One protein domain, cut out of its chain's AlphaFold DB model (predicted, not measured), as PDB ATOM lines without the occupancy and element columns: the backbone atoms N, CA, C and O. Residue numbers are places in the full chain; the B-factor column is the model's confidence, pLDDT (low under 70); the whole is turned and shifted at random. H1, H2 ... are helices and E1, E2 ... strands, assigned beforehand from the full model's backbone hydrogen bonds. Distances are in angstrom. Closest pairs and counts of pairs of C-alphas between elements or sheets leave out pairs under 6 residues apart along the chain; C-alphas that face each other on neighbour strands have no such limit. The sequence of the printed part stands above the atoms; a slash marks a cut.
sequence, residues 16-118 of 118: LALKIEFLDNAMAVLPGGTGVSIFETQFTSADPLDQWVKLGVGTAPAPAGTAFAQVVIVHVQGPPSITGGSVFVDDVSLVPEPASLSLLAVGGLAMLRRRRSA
ATOM      1  N   LEU A  16     249.469 220.186  65.185       92.44
ATOM      2  CA  LEU A  16     249.394 219.334  66.364       92.44
ATOM      3  C   LEU A  16     247.923 219.035  66.648       92.44
ATOM      4  O   LEU A  16     247.151 219.957  66.882       92.44
ATOM      5  N   ALA A  17     247.543 217.765  66.695       92.19
ATOM      6  CA  ALA A  17     246.278 217.331  67.269       92.19
ATOM      7  C   ALA A  17     246.476 216.924  68.733       92.19
ATOM      8  O   ALA A  17     247.356 216.114  69.040       92.19
ATOM      9  N   LEU A  18     245.627 217.445  69.620       91.19
ATOM     10  CA  LEU A  18     245.537 217.007  71.009       91.19
ATOM     11  C   LEU A  18     244.130 216.489  71.291       91.19
ATOM     12  O   LEU A  18     243.145 217.178  71.009       91.19
ATOM     13  N   LYS A  19     244.042 215.296  71.877       89.00
ATOM     14  CA  LYS A  19     242.776 214.666  72.241       89.00
ATOM     15  C   LYS A  19     242.826 214.016  73.614       89.00
ATOM     16  O   LYS A  19     243.889 213.599  74.071       89.00
ATOM     17  N   ILE A  20     241.665 213.896  74.250       88.81
ATOM     18  CA  ILE A  20     241.475 213.053  75.436       88.81
ATOM     19  C   ILE A  20     240.377 212.036  75.138       88.81
ATOM     20  O   ILE A  20     239.263 212.409  74.763       88.81
ATOM     21  N   GLU A  21     240.681 210.758  75.343       89.12
ATOM     22  CA  GLU A  21     239.790 209.639  75.041       89.12
ATOM     23  C   GLU A  21     239.571 208.765  76.277       89.12
ATOM     24  O   GLU A  21     240.482 208.552  77.078       89.12
ATOM     25  N   PHE A  22     238.355 208.237  76.407       89.25
ATOM     26  CA  PHE A  22     238.013 207.211  77.384       89.25
ATOM     27  C   PHE A  22     237.845 205.876  76.673       89.25
ATOM     28  O   PHE A  22     237.246 205.813  75.601       89.25
ATOM     29  N   LEU A  23     238.373 204.817  77.272       90.00
ATOM     30  CA  LEU A  23     238.450 203.488  76.681       90.00
ATOM     31  C   LEU A  23     237.817 202.463  77.620       90.00
ATOM     32  O   LEU A  23     237.909 202.588  78.847       90.00
ATOM     33  N   ASP A  24     237.207 201.434  77.046       91.81
ATOM     34  CA  ASP A  24     236.720 200.274  77.787       91.81
ATOM     35  C   ASP A  24     237.843 199.260  78.085       91.81
ATOM     36  O   ASP A  24     239.014 199.456  77.754       91.81
ATOM     37  N   ASN A  25     237.488 198.144  78.726       93.88
ATOM     38  CA  ASN A  25     238.448 197.097  79.086       93.88
ATOM     39  C   ASN A  25     239.016 196.334  77.869       93.88
ATOM     40  O   ASN A  25     239.977 195.581  78.013       93.88
ATOM     41  N   ALA A  26     238.422 196.497  76.685       93.94
ATOM     42  CA  ALA A  26     238.901 195.946  75.423       93.94
ATOM     43  C   ALA A  26     239.728 196.968  74.616       93.94
ATOM     44  O   ALA A  26     240.088 196.679  73.476       93.94
ATOM     45  N   MET A  27     240.052 198.131  75.203       88.94
ATOM     46  CA  MET A  27     240.727 199.256  74.545       88.94
ATOM     47  C   MET A  27     239.920 199.870  73.391       88.94
ATOM     48  O   MET A  27     240.484 200.541  72.526       88.94
ATOM     49  N   ALA A  28     238.601 199.671  73.362       87.88
ATOM     50  CA  ALA A  28     237.734 200.384  72.435       87.88
ATOM     51  C   ALA A  28     237.392 201.765  73.003       87.88
ATOM     52  O   ALA A  28     237.095 201.901  74.192       87.88
ATOM     53  N   VAL A  29     237.412 202.794  72.151       86.31
ATOM     54  CA  VAL A  29     237.000 204.149  72.542       86.31
ATOM     55  C   VAL A  29     235.520 204.126  72.908       86.31
ATOM     56  O   VAL A  29     234.666 203.754  72.101       86.31
ATOM     57  N   LEU A  30     235.213 204.532  74.135       84.19
ATOM     58  CA  LEU A  30     233.844 204.654  74.601       84.19
ATOM     59  C   LEU A  30     233.199 205.897  73.994       84.19
ATOM     60  O   LEU A  30     233.808 206.967  74.014       84.19
ATOM     61  N   PRO A  31     231.955 205.798  73.498       69.25
ATOM     62  CA  PRO A  31     231.258 206.927  72.906       69.25
ATOM     63  C   PRO A  31     230.969 207.998  73.966       69.25
ATOM     64  O   PRO A  31     229.985 207.937  74.699       69.25
ATOM     65  N   GLY A  32     231.823 209.014  74.021       60.31
ATOM     66  CA  GLY A  32     231.598 210.273  74.728       60.31
ATOM     67  C   GLY A  32     230.917 211.310  73.832       60.31
ATOM     68  O   GLY A  32     231.439 212.406  73.675       60.31
ATOM     69  N   GLY A  33     229.793 210.956  73.195       56.56
ATOM     70  CA  GLY A  33     229.180 211.757  72.121       56.56
ATOM     71  C   GLY A  33     229.895 211.606  70.768       56.56
ATOM     72  O   GLY A  33     230.970 211.021  70.689       56.56
ATOM     73  N   THR A  34     229.273 212.055  69.676       39.25
ATOM     74  CA  THR A  34     229.698 211.786  68.287       39.25
ATOM     75  C   THR A  34     231.042 212.461  67.949       39.25
ATOM     76  O   THR A  34     231.055 213.680  67.803       39.25
ATOM     77  N   GLY A  35     232.163 211.728  67.791       45.09
ATOM     78  CA  GLY A  35     233.415 212.380  67.348       45.09
ATOM     79  C   GLY A  35     234.773 211.661  67.389       45.09
ATOM     80  O   GLY A  35     235.506 211.796  66.422       45.09
ATOM     81  N   VAL A  36     235.231 210.883  68.373       61.47
ATOM     82  CA  VAL A  36     234.929 210.807  69.806       61.47
ATOM     83  C   VAL A  36     236.221 211.181  70.551       61.47
ATOM     84  O   VAL A  36     237.222 210.477  70.470       61.47
ATOM     85  N   SER A  37     236.197 212.284  71.287       61.00
ATOM     86  CA  SER A  37     237.182 212.702  72.292       61.00
ATOM     87  C   SER A  37     236.456 213.684  73.209       61.00
ATOM     88  O   SER A  37     235.659 214.484  72.724       61.00
ATOM     89  N   ILE A  38     236.680 213.645  74.525       73.38
ATOM     90  CA  ILE A  38     236.039 214.619  75.440       73.38
ATOM     91  C   ILE A  38     236.618 216.029  75.280       73.38
ATOM     92  O   ILE A  38     236.010 217.019  75.679       73.38
ATOM     93  N   PHE A  39     237.811 216.097  74.700       79.56
ATOM     94  CA  PHE A  39     238.500 217.296  74.276       79.56
ATOM     95  C   PHE A  39     239.208 216.961  72.973       79.56
ATOM     96  O   PHE A  39     239.920 215.963  72.924       79.56
ATOM     97  N   GLU A  40     239.024 217.783  71.951       88.06
ATOM     98  CA  GLU A  40     239.784 217.719  70.710       88.06
ATOM     99  C   GLU A  40     240.116 219.142  70.285       88.06
ATOM    100  O   GLU A  40     239.242 220.010  70.227       88.06
ATOM    101  N   THR A  41     241.389 219.390  70.014       89.00
ATOM    102  CA  THR A  41     241.850 220.670  69.489       89.00
ATOM    103  C   THR A  41     243.006 220.454  68.526       89.00
ATOM    104  O   THR A  41     243.696 219.430  68.581       89.00
ATOM    105  N   GLN A  42     243.200 221.424  67.642       91.38
ATOM    106  CA  GLN A  42     244.312 221.455  66.710       91.38
ATOM    107  C   GLN A  42     245.067 222.770  66.870       91.38
ATOM    108  O   GLN A  42     244.442 223.819  66.994       91.38
ATOM    109  N   PHE A  43     246.394 222.684  66.857       91.75
ATOM    110  CA  PHE A  43     247.308 223.820  66.788       91.75
ATOM    111  C   PHE A  43     247.964 223.843  65.419       91.75
ATOM    112  O   PHE A  43     248.527 222.843  64.979       91.75
ATOM    113  N   THR A  44     247.883 224.982  64.761       91.50
ATOM    114  CA  THR A  44     248.278 225.206  63.373       91.50
ATOM    115  C   THR A  44     249.311 226.327  63.293       91.50
ATOM    116  O   THR A  44     249.626 226.979  64.288       91.50
ATOM    117  N   SER A  45     249.796 226.626  62.090       89.94
ATOM    118  CA  SER A  45     250.658 227.791  61.856       89.94
ATOM    119  C   SER A  45     249.961 229.144  62.086       89.94
ATOM    120  O   SER A  45     250.617 230.181  62.030       89.94
ATOM    121  N   ALA A  46     248.636 229.167  62.281       91.25
ATOM    122  CA  ALA A  46     247.888 230.385  62.592       91.25
ATOM    123  C   ALA A  46     247.885 230.723  64.094       91.25
ATOM    124  O   ALA A  46     247.516 231.840  64.465       91.25
ATOM    125  N   ASP A  47     248.281 229.780  64.951       91.81
ATOM    126  CA  ASP A  47     248.335 229.981  66.395       91.81
ATOM    127  C   ASP A  47     249.586 230.785  66.814       91.81
ATOM    128  O   ASP A  47     250.568 230.852  66.068       91.81
ATOM    129  N   PRO A  48     249.583 231.438  67.995       91.56
ATOM    130  CA  PRO A  48     250.690 232.293  68.421       91.56
ATOM    131  C   PRO A  48     252.037 231.560  68.502       91.56
ATOM    132  O   PRO A  48     252.192 230.595  69.249       91.56
ATOM    133  N   LEU A  49     253.040 232.080  67.791       91.50
ATOM    134  CA  LEU A  49     254.406 231.559  67.813       91.50
ATOM    135  C   LEU A  49     255.122 231.885  69.135       91.50
ATOM    136  O   LEU A  49     254.977 232.984  69.677       91.50
ATOM    137  N   ASP A  50     255.932 230.938  69.618       90.88
ATOM    138  CA  ASP A  50     256.774 231.040  70.819       90.88
ATOM    139  C   ASP A  50     256.031 231.438  72.104       90.88
ATOM    140  O   ASP A  50     256.582 232.108  72.989       90.88
ATOM    141  N   GLN A  51     254.766 231.038  72.213       90.44
ATOM    142  CA  GLN A  51     253.942 231.276  73.391       90.44
ATOM    143  C   GLN A  51     253.411 229.957  73.944       90.44
ATOM    144  O   GLN A  51     252.833 229.147  73.225       90.44
ATOM    145  N   TRP A  52     253.570 229.762  75.253       91.62
ATOM    146  CA  TRP A  52     252.948 228.643  75.951       91.62
ATOM    147  C   TRP A  52     251.445 228.886  76.075       91.62
ATOM    148  O   TRP A  52     251.014 229.787  76.798       91.62
ATOM    149  N   VAL A  53     250.649 228.064  75.392       90.50
ATOM    150  CA  VAL A  53     249.188 228.076  75.500       90.50
ATOM    151  C   VAL A  53     248.740 226.906  76.366       90.50
ATOM    152  O   VAL A  53     249.034 225.749  76.078       90.50
ATOM    153  N   LYS A  54     248.023 227.205  77.452       90.19
ATOM    154  CA  LYS A  54     247.476 226.172  78.337       90.19
ATOM    155  C   LYS A  54     246.236 225.547  77.703       90.19
ATOM    156  O   LYS A  54     245.277 226.256  77.407       90.19
ATOM    157  N   LEU A  55     246.239 224.223  77.576       87.50
ATOM    158  CA  LEU A  55     245.136 223.442  77.016       87.50
ATOM    159  C   LEU A  55     244.539 222.488  78.046       87.50
ATOM    160  O   LEU A  55     245.209 222.067  78.989       87.50
ATOM    161  N   GLY A  56     243.265 222.152  77.849       83.06
ATOM    162  CA  GLY A  56     242.540 221.171  78.648       83.06
ATOM    163  C   GLY A  56     241.121 221.610  78.997       83.06
ATOM    164  O   GLY A  56     240.732 222.760  78.809       83.06
ATOM    165  N   VAL A  57     240.355 220.667  79.543       79.38
ATOM    166  CA  VAL A  57     238.948 220.854  79.949       79.38
ATOM    167  C   VAL A  57     238.770 220.974  81.466       79.38
ATOM    168  O   VAL A  57     237.650 221.078  81.955       79.38
ATOM    169  N   GLY A  58     239.868 220.955  82.230       83.25
ATOM    170  CA  GLY A  58     239.816 220.821  83.683       83.25
ATOM    171  C   GLY A  58     239.360 219.415  84.069       83.25
ATOM    172  O   GLY A  58     240.059 218.445  83.790       83.25
ATOM    173  N   THR A  59     238.193 219.306  84.701       82.12
ATOM    174  CA  THR A  59     237.580 218.032  85.103       82.12
ATOM    175  C   THR A  59     236.503 217.613  84.109       82.12
ATOM    176  O   THR A  59     235.614 218.405  83.797       82.12
ATOM    177  N   ALA A  60     236.528 216.355  83.672       80.06
ATOM    178  CA  ALA A  60     235.488 215.774  82.830       80.06
ATOM    179  C   ALA A  60     235.038 214.417  83.400       80.06
ATOM    180  O   ALA A  60     235.892 213.599  83.752       80.06
ATOM    181  N   PRO A  61     233.721 214.157  83.505       83.19
ATOM    182  CA  PRO A  61     233.230 212.883  84.010       83.19
ATOM    183  C   PRO A  61     233.553 211.762  83.019       83.19
ATOM    184  O   PRO A  61     233.233 211.855  81.833       83.19
ATOM    185  N   ALA A  62     234.151 210.681  83.518       85.56
ATOM    186  CA  ALA A  62     234.352 209.471  82.734       85.56
ATOM    187  C   ALA A  62     232.992 208.815  82.414       85.56
ATOM    188  O   ALA A  62     232.194 208.600  83.334       85.56
ATOM    189  N   PRO A  63     232.703 208.474  81.144       86.19
ATOM    190  CA  PRO A  63     231.514 207.716  80.777       86.19
ATOM    191  C   PRO A  63     231.417 206.384  81.528       86.19
ATOM    192  O   PRO A  63     232.425 205.772  81.897       86.19
ATOM    193  N   ALA A  64     230.193 205.889  81.709       85.62
ATOM    194  CA  ALA A  64     229.975 204.561  82.271       85.62
ATOM    195  C   ALA A  64     230.683 203.491  81.420       85.62
ATOM    196  O   ALA A  64     230.611 203.517  80.194       85.62
ATOM    197  N   GLY A  65     231.359 202.550  82.085       87.75
ATOM    198  CA  GLY A  65     232.145 201.505  81.423       87.75
ATOM    199  C   GLY A  65     233.601 201.880  81.133       87.75
ATOM    200  O   GLY A  65     234.342 201.027  80.651       87.75
ATOM    201  N   THR A  66     234.030 203.107  81.458       89.50
ATOM    202  CA  THR A  66     235.435 203.521  81.319       89.50
ATOM    203  C   THR A  66     236.346 202.665  82.189       89.50
ATOM    204  O   THR A  66     236.161 202.591  83.403       89.50
ATOM    205  N   ALA A  67     237.350 202.061  81.559       90.44
ATOM    206  CA  ALA A  67     238.445 201.356  82.216       90.44
ATOM    207  C   ALA A  67     239.756 202.151  82.140       90.44
ATOM    208  O   ALA A  67     240.527 202.152  83.098       90.44
ATOM    209  N   PHE A  68     239.983 202.871  81.035       89.44
ATOM    210  CA  PHE A  68     241.185 203.676  80.827       89.44
ATOM    211  C   PHE A  68     240.849 205.061  80.282       89.44
ATOM    212  O   PHE A  68     239.804 205.278  79.670       89.44
ATOM    213  N   ALA A  69     241.769 205.995  80.482       89.31
ATOM    214  CA  ALA A  69     241.751 207.300  79.846       89.31
ATOM    215  C   ALA A  69     243.128 207.553  79.230       89.31
ATOM    216  O   ALA A  69     244.141 207.201  79.839       89.31
ATOM    217  N   GLN A  70     243.170 208.151  78.044       89.75
ATOM    218  CA  GLN A  70     244.421 208.474  77.368       89.75
ATOM    219  C   GLN A  70     244.423 209.899  76.830       89.75
ATOM    220  O   GLN A  70     243.392 210.417  76.397       89.75
ATOM    221  N   VAL A  71     245.602 210.517  76.847       90.50
ATOM    222  CA  VAL A  71     245.879 211.747  76.103       90.50
ATOM    223  C   VAL A  71     246.567 211.346  74.806       90.50
ATOM    224  O   VAL A  71     247.594 210.668  74.836       90.50
ATOM    225  N   VAL A  72     246.006 211.759  73.674       91.50
ATOM    226  CA  VAL A  72     246.564 211.508  72.344       91.50
ATOM    227  C   VAL A  72     247.152 212.809  71.825       91.50
ATOM    228  O   VAL A  72     246.457 213.819  71.731       91.50
ATOM    229  N   ILE A  73     248.444 212.784  71.514       93.31
ATOM    230  CA  ILE A  73     249.214 213.944  71.068       93.31
ATOM    231  C   ILE A  73     249.904 213.549  69.774       93.31
ATOM    232  O   ILE A  73     250.740 212.644  69.774       93.31
ATOM    233  N   VAL A  74     249.529 214.186  68.669       93.50
ATOM    234  CA  VAL A  74     250.021 213.813  67.339       93.50
ATOM    235  C   VAL A  74     250.440 215.061  66.587       93.50
ATOM    236  O   VAL A  74     249.618 215.930  66.324       93.50
ATOM    237  N   HIS A  75     251.710 215.128  66.198       92.50
ATOM    238  CA  HIS A  75     252.153 216.064  65.173       92.50
ATOM    239  C   HIS A  75     251.870 215.446  63.800       92.50
ATOM    240  O   HIS A  75     252.422 214.401  63.453       92.50
ATOM    241  N   VAL A  76     250.973 216.073  63.045       91.19
ATOM    242  CA  VAL A  76     250.555 215.639  61.714       91.19
ATOM    243  C   VAL A  76     251.261 216.490  60.669       91.19
ATOM    244  O   VAL A  76     251.189 217.718  60.714       91.19
ATOM    245  N   GLN A  77     251.894 215.825  59.703       89.31
ATOM    246  CA  GLN A  77     252.427 216.470  58.507       89.31
ATOM    247  C   GLN A  77     251.431 216.309  57.360       89.31
ATOM    248  O   GLN A  77     251.176 215.193  56.896       89.31
ATOM    249  N   GLY A  78     250.797 217.416  56.981       77.06
ATOM    250  CA  GLY A  78     249.673 217.432  56.052       77.06
ATOM    251  C   GLY A  78     250.104 217.431  54.580       77.06
ATOM    252  O   GLY A  78     251.217 217.836  54.251       77.06
ATOM    253  N   PRO A  79     249.233 216.995  53.652       73.44
ATOM    254  CA  PRO A  79     249.465 217.191  52.222       73.44
ATOM    255  C   PRO A  79     249.519 218.696  51.879       73.44
ATOM    256  O   PRO A  79     248.868 219.495  52.553       73.44
ATOM    257  N   PRO A  80     250.225 219.105  50.807       68.88
ATOM    258  CA  PRO A  80     250.795 218.268  49.747       68.88
ATOM    259  C   PRO A  80     252.246 217.804  49.976       68.88
ATOM    260  O   PRO A  80     252.758 217.039  49.160       68.88
ATOM    261  N   SER A  81     252.920 218.241  51.040       70.00
ATOM    262  CA  SER A  81     254.339 217.939  51.262       70.00
ATOM    263  C   SER A  81     254.704 217.936  52.740       70.00
ATOM    264  O   SER A  81     254.175 218.720  53.514       70.00
ATOM    265  N   ILE A  82     255.679 217.103  53.108       76.06
ATOM    266  CA  ILE A  82     256.335 217.162  54.414       76.06
ATOM    267  C   ILE A  82     257.195 218.429  54.453       76.06
ATOM    268  O   ILE A  82     258.250 218.465  53.818       76.06
ATOM    269  N   THR A  83     256.746 219.457  55.173       81.25
ATOM    270  CA  THR A  83     257.468 220.741  55.252       81.25
ATOM    271  C   THR A  83     258.342 220.928  56.492       81.25
ATOM    272  O   THR A  83     258.990 221.958  56.622       81.25
ATOM    273  N   GLY A  84     258.428 219.929  57.377       84.31
ATOM    274  CA  GLY A  84     259.166 220.053  58.639       84.31
ATOM    275  C   GLY A  84     258.327 220.722  59.726       84.31
ATOM    276  O   GLY A  84     257.125 220.449  59.819       84.31
ATOM    277  N   GLY A  85     258.959 221.553  60.552       89.25
ATOM    278  CA  GLY A  85     258.316 222.237  61.661       89.25
ATOM    279  C   GLY A  85     258.370 221.454  62.971       89.25
ATOM    280  O   GLY A  85     258.465 220.222  63.016       89.25
ATOM    281  N   SER A  86     258.258 222.198  64.064       90.12
ATOM    282  CA  SER A  86     258.312 221.674  65.422       90.12
ATOM    283  C   SER A  86     257.175 222.214  66.278       90.12
ATOM    284  O   SER A  86     256.701 223.338  66.110       90.12
ATOM    285  N   VAL A  87     256.746 221.383  67.225       90.81
ATOM    286  CA  VAL A  87     255.787 221.747  68.262       90.81
ATOM    287  C   VAL A  87     256.322 221.237  69.592       90.81
ATOM    288  O   VAL A  87     256.783 220.100  69.689       90.81
ATOM    289  N   PHE A  88     256.259 222.085  70.615       92.31
ATOM    290  CA  PHE A  88     256.685 221.754  71.969       92.31
ATOM    291  C   PHE A  88     255.459 221.524  72.844       92.31
ATOM    292  O   PHE A  88     254.519 222.317  72.837       92.31
ATOM    293  N   VAL A  89     255.481 220.433  73.604       92.56
ATOM    294  CA  VAL A  89     254.427 220.073  74.551       92.56
ATOM    295  C   VAL A  89     255.084 219.794  75.890       92.56
ATOM    296  O   VAL A  89     256.077 219.070  75.945       92.56
ATOM    297  N   ASP A  90     254.529 220.367  76.951       93.25
ATOM    298  CA  ASP A  90     255.051 220.221  78.304       93.25
ATOM    299  C   ASP A  90     253.915 220.130  79.332       93.25
ATOM    300  O   ASP A  90     252.771 220.491  79.036       93.25
ATOM    301  N   ASP A  91     254.236 219.626  80.525       92.44
ATOM    302  CA  ASP A  91     253.345 219.517  81.686       92.44
ATOM    303  C   ASP A  91     252.011 218.785  81.414       92.44
ATOM    304  O   ASP A  91     250.956 219.111  81.972       92.44
ATOM    305  N   VAL A  92     252.036 217.745  80.572       92.12
ATOM    306  CA  VAL A  92     250.851 216.912  80.322       92.12
ATOM    307  C   VAL A  92     250.507 216.121  81.581       92.12
ATOM    308  O   VAL A  92     251.273 215.271  82.032       92.12
ATOM    309  N   SER A  93     249.314 216.364  82.123       90.62
ATOM    310  CA  SER A  93     248.785 215.607  83.254       90.62
ATOM    311  C   SER A  93     247.357 215.147  82.985       90.62
ATOM    312  O   SER A  93     246.519 215.901  82.492       90.62
ATOM    313  N   LEU A  94     247.089 213.891  83.331       88.56
ATOM    314  CA  LEU A  94     245.758 213.306  83.353       88.56
ATOM    315  C   LEU A  94     245.664 212.480  84.629       88.56
ATOM    316  O   LEU A  94     246.391 211.502  84.796       88.56
ATOM    317  N   VAL A  95     244.813 212.913  85.555       87.50
ATOM    318  CA  VAL A  95     244.717 212.312  86.886       87.50
ATOM    319  C   VAL A  95     243.254 211.975  87.156       87.50
ATOM    320  O   VAL A  95     242.415 212.874  87.075       87.50
ATOM    321  N   PRO A  96     242.916 210.711  87.465       82.81
ATOM    322  CA  PRO A  96     241.575 210.378  87.921       82.81
ATOM    323  C   PRO A  96     241.308 211.060  89.265       82.81
ATOM    324  O   PRO A  96     242.191 211.125  90.125       82.81
ATOM    325  N   GLU A  97     240.086 211.552  89.471       80.44
ATOM    326  CA  GLU A  97     239.707 212.075  90.782       80.44
ATOM    327  C   GLU A  97     239.884 210.982  91.849       80.44
ATOM    328  O   GLU A  97     239.461 209.837  91.636       80.44
ATOM    329  N   PRO A  98     240.498 211.287  93.007       76.50
ATOM    330  CA  PRO A  98     240.657 210.296  94.056       76.50
ATOM    331  C   PRO A  98     239.293 209.766  94.498       76.50
ATOM    332  O   PRO A  98     238.444 210.530  94.964       76.50
ATOM    333  N   ALA A  99     239.113 208.442  94.460       74.38
ATOM    334  CA  ALA A  99     237.902 207.776  94.951       74.38
ATOM    335  C   ALA A  99     237.556 208.156  96.407       74.38
ATOM    336  O   ALA A  99     236.411 208.025  96.839       74.38
ATOM    337  N   SER A 100     238.532 208.667  97.162       76.50
ATOM    338  CA  SER A 100     238.369 209.240  98.496       76.50
ATOM    339  C   SER A 100     237.327 210.359  98.564       76.50
ATOM    340  O   SER A 100     236.625 210.433  99.567       76.50
ATOM    341  N   LEU A 101     237.178 211.203  97.533       79.25
ATOM    342  CA  LEU A 101     236.154 212.259  97.522       79.25
ATOM    343  C   LEU A 101     234.749 211.668  97.385       79.25
ATOM    344  O   LEU A 101     233.844 212.038  98.135       79.25
ATOM    345  N   SER A 102     234.581 210.689  96.496       80.06
ATOM    346  CA  SER A 102     233.321 209.956  96.349       80.06
ATOM    347  C   SER A 102     232.974 209.185  97.629       80.06
ATOM    348  O   SER A 102     231.843 209.254  98.108       80.06
ATOM    349  N   LEU A 103     233.954 208.513  98.243       83.06
ATOM    350  CA  LEU A 103     233.800 207.824  99.530       83.06
ATOM    351  C   LEU A 103     233.461 208.783 100.672       83.06
ATOM    352  O   LEU A 103     232.605 208.464 101.493       83.06
ATOM    353  N   LEU A 104     234.091 209.958 100.721       89.19
ATOM    354  CA  LEU A 104     233.793 210.982 101.718       89.19
ATOM    355  C   LEU A 104     232.360 211.498 101.560       89.19
ATOM    356  O   LEU A 104     231.647 211.622 102.556       89.19
ATOM    357  N   ALA A 105     231.915 211.745 100.327       88.00
ATOM    358  CA  ALA A 105     230.550 212.180 100.049       88.00
ATOM    359  C   ALA A 105     229.521 211.115 100.465       88.00
ATOM    360  O   ALA A 105     228.574 211.417 101.195       88.00
ATOM    361  N   VAL A 106     229.730 209.854 100.069       89.44
ATOM    362  CA  VAL A 106     228.830 208.742 100.421       89.44
ATOM    363  C   VAL A 106     228.842 208.472 101.928       89.44
ATOM    364  O   VAL A 106     227.781 208.362 102.547       89.44
ATOM    365  N   GLY A 107     230.023 208.414 102.541       91.94
ATOM    366  CA  GLY A 107     230.184 208.210 103.980       91.94
ATOM    367  C   GLY A 107     229.563 209.342 104.800       91.94
ATOM    368  O   GLY A 107     228.834 209.081 105.758       91.94
ATOM    369  N   GLY A 108     229.769 210.595 104.386       93.62
ATOM    370  CA  GLY A 108     229.168 211.773 105.011       93.62
ATOM    371  C   GLY A 108     227.640 211.751 104.950       93.62
ATOM    372  O   GLY A 108     226.978 211.942 105.973       93.62
ATOM    373  N   LEU A 109     227.063 211.435 103.784       93.50
ATOM    374  CA  LEU A 109     225.613 211.283 103.621       93.50
ATOM    375  C   LEU A 109     225.046 210.149 104.488       93.50
ATOM    376  O   LEU A 109     224.007 210.327 105.131       93.50
ATOM    377  N   ALA A 110     225.732 209.006 104.565       93.00
ATOM    378  CA  ALA A 110     225.323 207.889 105.414       93.00
ATOM    379  C   ALA A 110     225.327 208.266 106.909       93.00
ATOM    380  O   ALA A 110     224.370 207.965 107.631       93.00
ATOM    381  N   MET A 111     226.359 208.981 107.372       94.56
ATOM    382  CA  MET A 111     226.437 209.468 108.755       94.56
ATOM    383  C   MET A 111     225.349 210.502 109.073       94.56
ATOM    384  O   MET A 111     224.723 210.429 110.135       94.56
ATOM    385  N   LEU A 112     225.076 211.433 108.154       93.75
ATOM    386  CA  LEU A 112     223.997 212.416 108.304       93.75
ATOM    387  C   LEU A 112     222.621 211.748 108.371       93.75
ATOM    388  O   LEU A 112     221.787 212.145 109.184       93.75
ATOM    389  N   ARG A 113     222.385 210.706 107.567       92.00
ATOM    390  CA  ARG A 113     221.136 209.936 107.611       92.00
ATOM    391  C   ARG A 113     220.966 209.220 108.950       92.00
ATOM    392  O   ARG A 113     219.892 209.300 109.535       92.00
ATOM    393  N   ARG A 114     222.029 208.603 109.479       90.88
ATOM    394  CA  ARG A 114     222.005 207.935 110.793       90.88
ATOM    395  C   ARG A 114     221.654 208.898 111.931       90.88
ATOM    396  O   ARG A 114     220.910 208.519 112.825       90.88
ATOM    397  N   ARG A 115     222.138 210.142 111.873       87.25
ATOM    398  CA  ARG A 115     221.831 211.189 112.864       87.25
ATOM    399  C   ARG A 115     220.384 211.680 112.847       87.25
ATOM    400  O   ARG A 115     219.960 212.266 113.826       87.25
ATOM    401  N   ARG A 116     219.653 211.495 111.743       80.56
ATOM    402  CA  ARG A 116     218.240 211.907 111.618       80.56
ATOM    403  C   ARG A 116     217.260 210.787 111.973       80.56
ATOM    404  O   ARG A 116     216.066 211.040 112.045       80.56
ATOM    405  N   SER A 117     217.754 209.559 112.124       76.38
ATOM    406  CA  SER A 117     216.966 208.377 112.493       76.38
ATOM    407  C   SER A 117     217.142 207.961 113.959       76.38
ATOM    408  O   SER A 117     216.554 206.963 114.363       76.38
ATOM    409  N   ALA A 118     217.954 208.695 114.721       58.97
ATOM    410  CA  ALA A 118     218.106 208.591 116.171       58.97
ATOM    411  C   ALA A 118     217.544 209.863 116.811       58.97
ATOM    412  O   ALA A 118     216.987 209.749 117.922       58.97
TER     413      ALA A 118
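Overview. This is residues 16 to 118 of the 118 residues of the protein "PEP-CTERM sorting domain-containing protein" of Kamptonema sp. SIO4C4 (UniProt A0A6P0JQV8). With little regular structure, this is a small three-stranded sheet among long loops, from which helix H1 sticks out as a free arm. The 103 printed residues hold E1, E2, E3 and H1 in turn; the sheet, E2, E1, E3, is antiparallel. The class is mixed, with 41 residues in named elements. The whole is extended, radius of gyration of the C-alphas 20.0 A, spanning 74 by 33 by 19 A.

Along the chain. E1, residues 16 to 23, begins at C-alpha 16 (249.394, 219.334, 66.364) and measures 21.8 A. E2 is residues 39 to 44, 16.6 A; E3 is residues 68 to 76, 24.4 A. H1, residues 99 to 116, 26.1 A, ends at C-alpha 116 (218.240, 211.907, 111.618).

Arrangement. E1 and E2 form a hairpin at 167 degrees; N 18 and O 41, 3.0 A, are within hydrogen-bond range. E3 is antiparallel to E1 at 160 degrees, with N 19 and O 72 at 2.8 A. H1 is not on the sheet; its O i to N i+4 pairs are all within range.

Size, cuts and confidence. The farthest C-alphas, Ser 81 and Ala 118, are 74.9 A apart. The printed part has no cut; its three links are long. The pLDDT is under 70 at residues 31 to 37, 80 and 118.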